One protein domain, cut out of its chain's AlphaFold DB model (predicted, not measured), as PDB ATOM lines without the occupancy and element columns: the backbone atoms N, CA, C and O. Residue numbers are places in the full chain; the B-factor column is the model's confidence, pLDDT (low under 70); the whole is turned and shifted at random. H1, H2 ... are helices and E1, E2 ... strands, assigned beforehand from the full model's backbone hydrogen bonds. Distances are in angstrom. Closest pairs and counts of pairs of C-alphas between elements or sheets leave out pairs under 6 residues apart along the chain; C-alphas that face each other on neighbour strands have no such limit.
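What this domain is: This is residues 17 to 102 of the 102 residues of a protein of Candidatus Korarchaeota archaeon (UniProt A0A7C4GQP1). A long, twisted three-stranded sheet, E2, E1 and E4, has a short helix near each end, H1 at one and H2 at the other, while loops with the short strand E3 lie over one face. The printed part has 86 residues, under half in named elements, ordered H1 E1 E2 E3 H2 E4; the class is mixed, helices and strands. The sheet order is E2 - E1 - E4, all antiparallel. The whole is compact, radius of gyration of the C-alphas 13.3 A, and only just elongated, spanning 37 by 24 by 23 A.

How they stand to each other: H1, residues 17 to 23, is on the sheet, over E1, residues 27 to 34, at a height over the sheet of 9.3 A. E1 and E2, residues 37 to 44, form a hairpin; N 30 and O 41 are within hydrogen-bond range at 2.8 A. E3, residues 69 to 71, pairs with no named strand, but residues 58 to 59 pair with it, parallel. The closest C-alphas of E2 and E3, Glu 44 and Ala 71, are 5.3 A apart. H2, residues 83 to 88, is on the sheet at a height of 8.7 A, across the strands at 66 degrees to E2 on the local plane. E4, residues 96 to 101, is antiparallel to E1; N 31 and O 99 are 2.9 A apart. In H1 and H2 every O i to N i+4 pair is within hydrogen-bond range.

Where its parts are: H1 begins at C-alpha 17, (199.177, 197.015, 252.735). E1 measures 23.4 A, E2 23.5 A and E4 16.5 A; E4 ends at C-alpha 101, (208.916, 193.069, 247.923).

The domain as a whole: The C-alphas farthest apart, Glu 24 and Asp 91, are 37.9 A apart. The links E2 to E3 and E3 to H2 are long. The printed part has no cut, and no printed residue is under 70 in pLDDT.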
ATOM      1  N   GLY A  17     198.025 196.149 252.998       98.44
ATOM      2  CA  GLY A  17     199.177 197.015 252.735       98.44
ATOM      3  C   GLY A  17     199.714 196.861 251.311       98.44
ATOM      4  O   GLY A  17     199.884 197.858 250.612       98.44
ATOM      5  N   LEU A  18     199.903 195.619 250.854       98.44
ATOM      6  CA  LEU A  18     200.354 195.348 249.489       98.44
ATOM      7  C   LEU A  18     199.295 195.757 248.457       98.44
ATOM      8  O   LEU A  18     199.634 196.367 247.444       98.44
ATOM      9  N   LYS A  19     198.009 195.476 248.711       98.56
ATOM     10  CA  LYS A  19     196.919 195.909 247.818       98.56
ATOM     11  C   LYS A  19     196.919 197.424 247.635       98.56
ATOM     12  O   LYS A  19     196.840 197.892 246.501       98.56
ATOM     13  N   ARG A  20     197.045 198.191 248.725       98.69
ATOM     14  CA  ARG A  20     197.106 199.658 248.663       98.69
ATOM     15  C   ARG A  20     198.293 200.138 247.832       98.69
ATOM     16  O   ARG A  20     198.089 200.931 246.920       98.69
ATOM     17  N   HIS A  21     199.487 199.609 248.094       98.75
ATOM     18  CA  HIS A  21     200.695 199.947 247.334       98.75
ATOM     19  C   HIS A  21     200.518 199.719 245.829       98.75
ATOM     20  O   HIS A  21     200.840 200.581 245.014       98.75
ATOM     21  N   LEU A  22     199.941 198.577 245.448       98.62
ATOM     22  CA  LEU A  22     199.669 198.258 244.047       98.62
ATOM     23  C   LEU A  22     198.628 199.200 243.424       98.62
ATOM     24  O   LEU A  22     198.787 199.622 242.280       98.62
ATOM     25  N   LEU A  23     197.575 199.560 244.157       98.62
ATOM     26  CA  LEU A  23     196.548 200.491 243.675       98.62
ATOM     27  C   LEU A  23     197.070 201.931 243.537       98.62
ATOM     28  O   LEU A  23     196.577 202.682 242.702       98.62
ATOM     29  N   GLU A  24     198.105 202.306 244.282       98.56
ATOM     30  CA  GLU A  24     198.801 203.594 244.134       98.56
ATOM     31  C   GLU A  24     199.791 203.608 242.952       98.56
ATOM     32  O   GLU A  24     200.414 204.630 242.670       98.56
ATOM     33  N   GLY A  25     199.915 202.494 242.219       98.44
ATOM     34  CA  GLY A  25     200.865 202.353 241.112       98.44
ATOM     35  C   GLY A  25     202.288 202.025 241.566       98.44
ATOM     36  O   GLY A  25     203.230 202.215 240.801       98.44
ATOM     37  N   GLY A  26     202.459 201.543 242.800       98.56
ATOM     38  CA  GLY A  26     203.758 201.209 243.370       98.56
ATOM     39  C   GLY A  26     204.488 200.104 242.602       98.56
ATOM     40  O   GLY A  26     203.885 199.146 242.106       98.56
ATOM     41  N   GLY A  27     205.810 200.241 242.504       98.69
ATOM     42  CA  GLY A  27     206.687 199.216 241.939       98.69
ATOM     43  C   GLY A  27     206.883 198.056 242.913       98.69
ATOM     44  O   GLY A  27     206.943 198.269 244.122       98.69
ATOM     45  N   ILE A  28     207.003 196.842 242.386       98.62
ATOM     46  CA  ILE A  28     207.295 195.640 243.168       98.62
ATOM     47  C   ILE A  28     208.435 194.842 242.538       98.62
ATOM     48  O   ILE A  28     208.596 194.805 241.312       98.62
ATOM     49  N   GLU A  29     209.200 194.165 243.384       98.69
ATOM     50  CA  GLU A  29     210.121 193.110 242.975       98.69
ATOM     51  C   GLU A  29     209.539 191.760 243.391       98.69
ATOM     52  O   GLU A  29     209.011 191.603 244.491       98.69
ATOM     53  N   ILE A  30     209.581 190.795 242.480       98.50
ATOM     54  CA  ILE A  30     209.018 189.462 242.668       98.50
ATOM     55  C   ILE A  30     210.153 188.468 242.500       98.50
ATOM     56  O   ILE A  30     210.809 188.474 241.459       98.50
ATOM     57  N   GLU A  31     210.349 187.599 243.483       98.50
ATOM     58  CA  GLU A  31     211.284 186.480 243.405       98.50
ATOM     59  C   GLU A  31     210.502 185.163 243.343       98.50
ATOM     60  O   GLU A  31     209.646 184.880 244.183       98.50
ATOM     61  N   ILE A  32     210.789 184.364 242.318       98.31
ATOM     62  CA  ILE A  32     210.299 182.999 242.145       98.31
ATOM     63  C   ILE A  32     211.416 182.056 242.582       98.31
ATOM     64  O   ILE A  32     212.515 182.097 242.019       98.31
ATOM     65  N   ILE A  33     211.128 181.195 243.553       98.56
ATOM     66  CA  ILE A  33     212.085 180.249 244.131       98.56
ATOM     67  C   ILE A  33     211.567 178.824 243.939       98.56
ATOM     68  O   ILE A  33     210.425 178.530 244.290       98.56
ATOM     69  N   VAL A  34     212.413 177.940 243.407       98.25
ATOM     70  CA  VAL A  34     212.137 176.502 243.244       98.25
ATOM     71  C   VAL A  34     213.377 175.725 243.682       98.25
ATOM     72  O   VAL A  34     214.374 175.674 242.955       98.25
ATOM     73  N   GLY A  35     213.348 175.155 244.889       96.38
ATOM     74  CA  GLY A  35     214.551 174.625 245.539       96.38
ATOM     75  C   GLY A  35     215.626 175.710 245.691       96.38
ATOM     76  O   GLY A  35     215.354 176.786 246.214       96.38
ATOM     77  N   GLU A  36     216.830 175.456 245.175       96.94
ATOM     78  CA  GLU A  36     217.948 176.419 245.179       96.94
ATOM     79  C   GLU A  36     217.891 177.438 244.023       96.94
ATOM     80  O   GLU A  36     218.693 178.373 243.966       96.94
ATOM     81  N   LEU A  37     216.972 177.262 243.067       98.19
ATOM     82  CA  LEU A  37     216.865 178.127 241.894       98.19
ATOM     83  C   LEU A  37     216.051 179.372 242.220       98.19
ATOM     84  O   LEU A  37     214.953 179.272 242.763       98.19
ATOM     85  N   ARG A  38     216.559 180.535 241.812       98.31
ATOM     86  CA  ARG A  38     215.917 181.834 242.029       98.31
ATOM     87  C   ARG A  38     215.813 182.606 240.727       98.31
ATOM     88  O   ARG A  38     216.749 182.622 239.929       98.31
ATOM     89  N   PHE A  39     214.677 183.256 240.519       98.44
ATOM     90  CA  PHE A  39     214.445 184.130 239.380       98.44
ATOM     91  C   PHE A  39     213.661 185.357 239.825       98.44
ATOM     92  O   PHE A  39     212.544 185.229 240.320       98.44
ATOM     93  N   ALA A  40     214.237 186.539 239.624       98.38
ATOM     94  CA  ALA A  40     213.623 187.795 240.018       98.38
ATOM     95  C   ALA A  40     213.146 188.598 238.804       98.38
ATOM     96  O   ALA A  40     213.771 188.602 237.740       98.38
ATOM     97  N   LEU A  41     212.044 189.315 238.983       98.50
ATOM     98  CA  LEU A  41     211.504 190.257 238.014       98.50
ATOM     99  C   LEU A  41     210.930 191.478 238.725       98.50
ATOM    100  O   LEU A  41     210.532 191.410 239.885       98.50
ATOM    101  N   ARG A  42     210.848 192.595 238.005       98.75
ATOM    102  CA  ARG A  42     210.170 193.802 238.484       98.75
ATOM    103  C   ARG A  42     208.877 193.992 237.730       98.75
ATOM    104  O   ARG A  42     208.801 193.644 236.552       98.75
ATOM    105  N   ALA A  43     207.886 194.539 238.404       98.69
ATOM    106  CA  ALA A  43     206.606 194.917 237.831       98.69
ATOM    107  C   ALA A  43     206.050 196.108 238.615       98.69
ATOM    108  O   ALA A  43     206.656 196.567 239.584       98.69
ATOM    109  N   GLU A  44     204.900 196.614 238.207       98.62
ATOM    110  CA  GLU A  44     204.260 197.724 238.901       98.62
ATOM    111  C   GLU A  44     202.751 197.547 238.983       98.62
ATOM    112  O   GLU A  44     202.119 196.858 238.169       98.62
ATOM    113  N   GLY A  45     202.190 198.161 240.016       98.69
ATOM    114  CA  GLY A  45     200.763 198.246 240.229       98.69
ATOM    115  C   GLY A  45     200.058 199.189 239.251       98.69
ATOM    116  O   GLY A  45     200.659 199.788 238.355       98.69
ATOM    117  N   HIS A  46     198.747 199.327 239.422       98.69
ATOM    118  CA  HIS A  46     197.932 200.293 238.695       98.69
ATOM    119  C   HIS A  46     196.637 200.603 239.470       98.69
ATOM    120  O   HIS A  46     196.044 199.675 240.024       98.69
ATOM    121  N   PRO A  47     196.115 201.845 239.426       98.56
ATOM    122  CA  PRO A  47     194.842 202.198 240.070       98.56
ATOM    123  C   PRO A  47     193.621 201.401 239.598       98.56
ATOM    124  O   PRO A  47     192.625 201.309 240.307       98.56
ATOM    125  N   GLU A  48     193.687 200.814 238.402       98.50
ATOM    126  CA  GLU A  48     192.599 199.999 237.837       98.50
ATOM    127  C   GLU A  48     192.692 198.504 238.190       98.50
ATOM    128  O   GLU A  48     191.857 197.713 237.737       98.50
ATOM    129  N   LEU A  49     193.703 198.080 238.959       98.56
ATOM    130  CA  LEU A  49     193.799 196.687 239.398       98.56
ATOM    131  C   LEU A  49     192.567 196.302 240.217       98.56
ATOM    132  O   LEU A  49     192.128 197.021 241.108       98.56
ATOM    133  N   LYS A  50     192.009 195.130 239.913       97.94
ATOM    134  CA  LYS A  50     190.786 194.650 240.566       97.94
ATOM    135  C   LYS A  50     191.062 193.798 241.800       97.94
ATOM    136  O   LYS A  50     190.226 193.782 242.692       97.94
ATOM    137  N   LEU A  51     192.174 193.051 241.800       97.88
ATOM    138  CA  LEU A  51     192.636 192.197 242.908       97.88
ATOM    139  C   LEU A  51     191.506 191.354 243.537       97.88
ATOM    140  O   LEU A  51     191.348 191.308 244.754       97.88
ATOM    141  N   SER A  52     190.667 190.748 242.691       97.62
ATOM    142  CA  SER A  52     189.368 190.185 243.105       97.62
ATOM    143  C   SER A  52     189.207 188.703 242.804       97.62
ATOM    144  O   SER A  52     188.272 188.090 243.313       97.62
ATOM    145  N   ASP A  53     190.077 188.120 241.976       97.88
ATOM    146  CA  ASP A  53     189.991 186.696 241.684       97.88
ATOM    147  C   ASP A  53     190.423 185.866 242.908       97.88
ATOM    148  O   ASP A  53     191.531 186.070 243.409       97.88
ATOM    149  N   PRO A  54     189.576 184.936 243.387       97.56
ATOM    150  CA  PRO A  54     189.850 184.153 244.588       97.56
ATOM    151  C   PRO A  54     190.714 182.908 244.328       97.56
ATOM    152  O   PRO A  54     190.863 182.078 245.221       97.56
ATOM    153  N   ARG A  55     191.214 182.692 243.102       97.06
ATOM    154  CA  ARG A  55     191.955 181.472 242.724       97.06
ATOM    155  C   ARG A  55     193.267 181.752 242.010       97.06
ATOM    156  O   ARG A  55     194.246 181.055 242.251       97.06
ATOM    157  N   ASP A  56     193.276 182.739 241.125       97.19
ATOM    158  CA  ASP A  56     194.386 182.968 240.208       97.19
ATOM    159  C   ASP A  56     195.202 184.212 240.585       97.19
ATOM    160  O   ASP A  56     194.687 185.199 241.111       97.19
ATOM    161  N   LEU A  57     196.486 184.191 240.219       96.81
ATOM    162  CA  LEU A  57     197.387 185.338 240.278       96.81
ATOM    163  C   LEU A  57     198.194 185.437 238.987       96.81
ATOM    164  O   LEU A  57     198.831 184.474 238.559       96.81
ATOM    165  N   VAL A  58     198.164 186.606 238.343       98.06
ATOM    166  CA  VAL A  58     198.797 186.822 237.037       98.06
ATOM    167  C   VAL A  58     199.661 188.078 237.048       98.06
ATOM    168  O   VAL A  58     199.186 189.179 237.317       98.06
ATOM    169  N   ILE A  59     200.926 187.920 236.663       98.19
ATOM    170  CA  ILE A  59     201.868 189.014 236.402       98.19
ATOM    171  C   ILE A  59     202.000 189.178 234.888       98.19
ATOM    172  O   ILE A  59     202.149 188.190 234.161       98.19
ATOM    173  N   ARG A  60     201.907 190.411 234.385       98.19
ATOM    174  CA  ARG A  60     201.823 190.681 232.942       98.19
ATOM    175  C   ARG A  60     202.953 191.594 232.477       98.19
ATOM    176  O   ARG A  60     203.212 192.618 233.094       98.19
ATOM    177  N   LYS A  61     203.567 191.272 231.330       97.75
ATOM    178  CA  LYS A  61     204.457 192.209 230.608       97.75
ATOM    179  C   LYS A  61     203.680 193.355 229.952       97.75
ATOM    180  O   LYS A  61     204.208 194.448 229.805       97.75
ATOM    181  N   SER A  62     202.438 193.113 229.531       98.00
ATOM    182  CA  SER A  62     201.564 194.155 228.978       98.00
ATOM    183  C   SER A  62     200.886 194.971 230.083       98.00
ATOM    184  O   SER A  62     200.999 194.648 231.263       98.00
ATOM    185  N   SER A  63     200.148 196.009 229.688       98.19
ATOM    186  CA  SER A  63     199.297 196.829 230.561       98.19
ATOM    187  C   SER A  63     197.851 196.329 230.682       98.19
ATOM    188  O   SER A  63     197.010 197.026 231.233       98.19
ATOM    189  N   TYR A  64     197.528 195.142 230.156       98.19
ATOM    190  CA  TYR A  64     196.166 194.603 230.227       98.19
ATOM    191  C   TYR A  64     195.793 194.215 231.664       98.19
ATOM    192  O   TYR A  64     196.577 193.555 232.346       98.19
ATOM    193  N   ILE A  65     194.578 194.549 232.103       98.56
ATOM    194  CA  ILE A  65     194.102 194.283 233.464       98.56
ATOM    195  C   ILE A  65     192.823 193.438 233.431       98.56
ATOM    196  O   ILE A  65     191.858 193.761 232.742       98.56
ATOM    197  N   ASP A  66     192.802 192.362 234.219       97.75
ATOM    198  CA  ASP A  66     191.593 191.621 234.577       97.75
ATOM    199  C   ASP A  66     191.553 191.338 236.090       97.75
ATOM    200  O   ASP A  66     192.390 191.825 236.847       97.75
ATOM    201  N   GLY A  67     190.553 190.573 236.544       97.44
ATOM    202  CA  GLY A  67     190.349 190.249 237.966       97.44
ATOM    203  C   GLY A  67     191.550 189.591 238.656       97.44
ATOM    204  O   GLY A  67     191.682 189.697 239.872       97.44
ATOM    205  N   ARG A  68     192.418 188.955 237.860       98.12
ATOM    206  CA  ARG A  68     193.539 188.105 238.281       98.12
ATOM    207  C   ARG A  68     194.878 188.827 238.247       98.12
ATOM    208  O   ARG A  68     195.887 188.267 238.668       98.12
ATOM    209  N   THR A  69     194.929 190.022 237.659       98.50
ATOM    210  CA  THR A  69     196.182 190.756 237.488       98.50
ATOM    211  C   THR A  69     196.689 191.240 238.847       98.50
ATOM    212  O   THR A  69     196.025 192.048 239.487       98.50
ATOM    213  N   LEU A  70     197.876 190.777 239.250       98.06
ATOM    214  CA  LEU A  70     198.639 191.301 240.389       98.06
ATOM    215  C   LEU A  70     199.371 192.591 240.005       98.06
ATOM    216  O   LEU A  70     199.320 193.575 240.730       98.06
ATOM    217  N   ALA A  71     200.084 192.552 238.878       98.44
ATOM    218  CA  ALA A  71     200.951 193.629 238.416       98.44
ATOM    219  C   ALA A  71     201.128 193.578 236.893       98.44
ATOM    220  O   ALA A  71     200.982 192.523 236.256       98.44
ATOM    221  N   ILE A  72     201.451 194.730 236.320       98.75
ATOM    222  CA  ILE A  72     201.623 194.952 234.882       98.75
ATOM    223  C   ILE A  72     203.040 195.441 234.567       98.75
ATOM    224  O   ILE A  72     203.840 195.675 235.471       98.75
ATOM    225  N   ARG A  73     203.347 195.581 233.267       98.50
ATOM    226  CA  ARG A  73     204.636 196.089 232.753       98.50
ATOM    227  C   ARG A  73     205.856 195.373 233.346       98.50
ATOM    228  O   ARG A  73     206.918 195.955 233.540       98.50
ATOM    229  N   ALA A  74     205.701 194.075 233.595       98.56
ATOM    230  CA  ALA A  74     206.761 193.241 234.124       98.56
ATOM    231  C   ALA A  74     207.993 193.203 233.203       98.56
ATOM    232  O   ALA A  74     207.867 193.158 231.975       98.56
ATOM    233  N   THR A  75     209.190 193.134 233.786       98.62
ATOM    234  CA  THR A  75     210.452 192.999 233.036       98.62
ATOM    235  C   THR A  75     210.591 191.632 232.364       98.62
ATOM    236  O   THR A  75     211.303 191.497 231.368       98.62
ATOM    237  N   ALA A  76     209.878 190.624 232.869       97.56
ATOM    238  CA  ALA A  76     209.908 189.249 232.396       97.56
ATOM    239  C   ALA A  76     208.511 188.610 232.387       97.56
ATOM    240  O   ALA A  76     207.581 189.052 233.059       97.56
ATOM    241  N   SER A  77     208.372 187.550 231.602       95.94
ATOM    242  CA  SER A  77     207.229 186.643 231.564       95.94
ATOM    243  C   SER A  77     207.704 185.212 231.803       95.94
ATOM    244  O   SER A  77     208.888 184.951 231.996       95.94
ATOM    245  N   SER A  78     206.786 184.248 231.707       94.00
ATOM    246  CA  SER A  78     207.140 182.828 231.765       94.00
ATOM    247  C   SER A  78     208.129 182.389 230.677       94.00
ATOM    248  O   SER A  78     208.742 181.339 230.824       94.00
ATOM    249  N   ALA A  79     208.259 183.135 229.571       95.88
ATOM    250  CA  ALA A  79     209.207 182.816 228.502       95.88
ATOM    251  C   ALA A  79     210.670 183.050 228.915       95.88
ATOM    252  O   ALA A  79     211.564 182.399 228.379       95.88
ATOM    253  N   GLU A  80     210.905 183.957 229.863       97.31
ATOM    254  CA  GLU A  80     212.231 184.294 230.381       97.31
ATOM    255  C   GLU A  80     212.632 183.459 231.611       97.31
ATOM    256  O   GLU A  80     213.733 183.635 232.127       97.31
ATOM    257  N   LEU A  81     211.782 182.529 232.066       96.75
ATOM    258  CA  LEU A  81     212.142 181.621 233.156       96.75
ATOM    259  C   LEU A  81     213.335 180.726 232.766       96.75
ATOM    260  O   LEU A  81     213.334 180.151 231.669       96.75
ATOM    261  N   PRO A  82     214.324 180.535 233.664       97.62
ATOM    262  CA  PRO A  82     215.453 179.646 233.418       97.62
ATOM    263  C   PRO A  82     215.001 178.224 233.082       97.62
ATOM    264  O   PRO A  82     214.095 177.665 233.706       97.62
ATOM    265  N   ARG A  83     215.656 177.600 232.097       97.44
ATOM    266  CA  ARG A  83     215.270 176.259 231.631       97.44
ATOM    267  C   ARG A  83     215.435 175.198 232.715       97.44
ATOM    268  O   ARG A  83     214.641 174.258 232.725       97.44
ATOM    269  N   GLU A  84     216.420 175.317 233.609       97.62
ATOM    270  CA  GLU A  84     216.513 174.424 234.771       97.62
ATOM    271  C   GLU A  84     215.300 174.540 235.701       97.62
ATOM    272  O   GLU A  84     214.772 173.512 236.112       97.62
ATOM    273  N   MET A  85     214.785 175.749 235.945       98.12
ATOM    274  CA  MET A  85     213.615 175.964 236.802       98.12
ATOM    275  C   MET A  85     212.356 175.367 236.172       98.12
ATOM    276  O   MET A  85     211.604 174.656 236.831       98.12
ATOM    277  N   VAL A  86     212.168 175.562 234.862       96.88
ATOM    278  CA  VAL A  86     211.063 174.933 234.116       96.88
ATOM    279  C   VAL A  86     211.145 173.406 234.163       96.88
ATOM    280  O   VAL A  86     210.111 172.745 234.159       96.88
ATOM    281  N   ARG A  87     212.349 172.821 234.178       97.69
ATOM    282  CA  ARG A  87     212.525 171.368 234.330       97.69
ATOM    283  C   ARG A  87     212.223 170.910 235.754       97.69
ATOM    284  O   ARG A  87     211.565 169.887 235.888       97.69
ATOM    285  N   ALA A  88     212.660 171.656 236.769       97.56
ATOM    286  CA  ALA A  88     212.388 171.354 238.174       97.56
ATOM    287  C   ALA A  88     210.879 171.345 238.469       97.56
ATOM    288  O   ALA A  88     210.373 170.391 239.039       97.56
ATOM    289  N   LEU A  89     210.138 172.330 237.953       97.06
ATOM    290  CA  LEU A  89     208.677 172.438 238.104       97.06
ATOM    291  C   LEU A  89     207.864 171.330 237.406       97.06
ATOM    292  O   LEU A  89     206.639 171.327 237.489       97.06
ATOM    293  N   ARG A  90     208.506 170.412 236.668       95.88
ATOM    294  CA  ARG A  90     207.825 169.232 236.104       95.88
ATOM    295  C   ARG A  90     207.688 168.099 237.113       95.88
ATOM    296  O   ARG A  90     206.914 167.180 236.851       95.88
ATOM    297  N   ASP A  91     208.448 168.139 238.202       96.81
ATOM    298  CA  ASP A  91     208.260 167.229 239.321       96.81
ATOM    299  C   ASP A  91     206.956 167.608 240.052       96.81
ATOM    300  O   ASP A  91     206.812 168.765 240.452       96.81
ATOM    301  N   PRO A  92     205.979 166.691 240.194       94.81
ATOM    302  CA  PRO A  92     204.727 166.976 240.894       94.81
ATOM    303  C   PRO A  92     204.910 167.348 242.372       94.81
ATOM    304  O   PRO A  92     204.019 167.988 242.928       94.81
ATOM    305  N   GLU A  93     206.040 166.984 242.983       96.12
ATOM    306  CA  GLU A  93     206.368 167.319 244.373       96.12
ATOM    307  C   GLU A  93     207.182 168.623 244.489       96.12
ATOM    308  O   GLU A  93     207.574 169.015 245.587       96.12
ATOM    309  N   ALA A  94     207.461 169.314 243.374       97.31
ATOM    310  CA  ALA A  94     208.180 170.582 243.409       97.31
ATOM    311  C   ALA A  94     207.348 171.692 244.064       97.31
ATOM    312  O   ALA A  94     206.212 171.970 243.674       97.31
ATOM    313  N   GLU A  95     207.973 172.409 244.995       97.69
ATOM    314  CA  GLU A  95     207.402 173.598 245.614       97.69
ATOM    315  C   GLU A  95     207.928 174.872 244.940       97.69
ATOM    316  O   GLU A  95     209.134 175.053 244.750       97.69
ATOM    317  N   LEU A  96     207.004 175.774 244.599       97.94
ATOM    318  CA  LEU A  96     207.303 177.122 244.125       97.94
ATOM    319  C   LEU A  96     206.939 178.118 245.220       97.94
ATOM    320  O   LEU A  96     205.778 178.211 245.613       97.94
ATOM    321  N   ASN A  97     207.916 178.911 245.649       98.12
ATOM    322  CA  ASN A  97     207.692 180.040 246.542       98.12
ATOM    323  C   ASN A  97     207.730 181.344 245.741       98.12
ATOM    324  O   ASN A  97     208.641 181.565 244.940       98.12
ATOM    325  N   LEU A  98     206.735 182.202 245.961       97.75
ATOM    326  CA  LEU A  98     206.647 183.529 245.361       97.75
ATOM    327  C   LEU A  98     206.794 184.578 246.465       97.75
ATOM    328  O   LEU A  98     205.902 184.729 247.299       97.75
ATOM    329  N   LEU A  99     207.909 185.303 246.464       98.25
ATOM    330  CA  LEU A  99     208.156 186.407 247.391       98.25
ATOM    331  C   LEU A  99     207.911 187.739 246.682       98.25
ATOM    332  O   LEU A  99     208.340 187.923 245.545       98.25
ATOM    333  N   ILE A 100     207.214 188.660 247.352       98.25
ATOM    334  CA  ILE A 100     206.902 189.996 246.833       98.25
ATOM    335  C   ILE A 100     207.490 191.040 247.781       98.25
ATOM    336  O   ILE A 100     207.172 191.047 248.972       98.25
ATOM    337  N   TYR A 101     208.303 191.937 247.233       98.19
ATOM    338  CA  TYR A 101     208.916 193.069 247.923       98.19
ATOM    339  C   TYR A 101     208.295 194.368 247.394       98.19
ATOM    340  O   TYR A 101     208.207 194.546 246.175       98.19
ATOM    341  N   PHE A 102     207.842 195.244 248.298       95.75
ATOM    342  CA  PHE A 102     207.100 196.467 247.979       95.75
ATOM    343  C   PHE A 102     207.411 197.601 248.960       95.75
ATOM    344  O   PHE A 102     207.720 197.284 250.134       95.75
TER     345      PHE A 102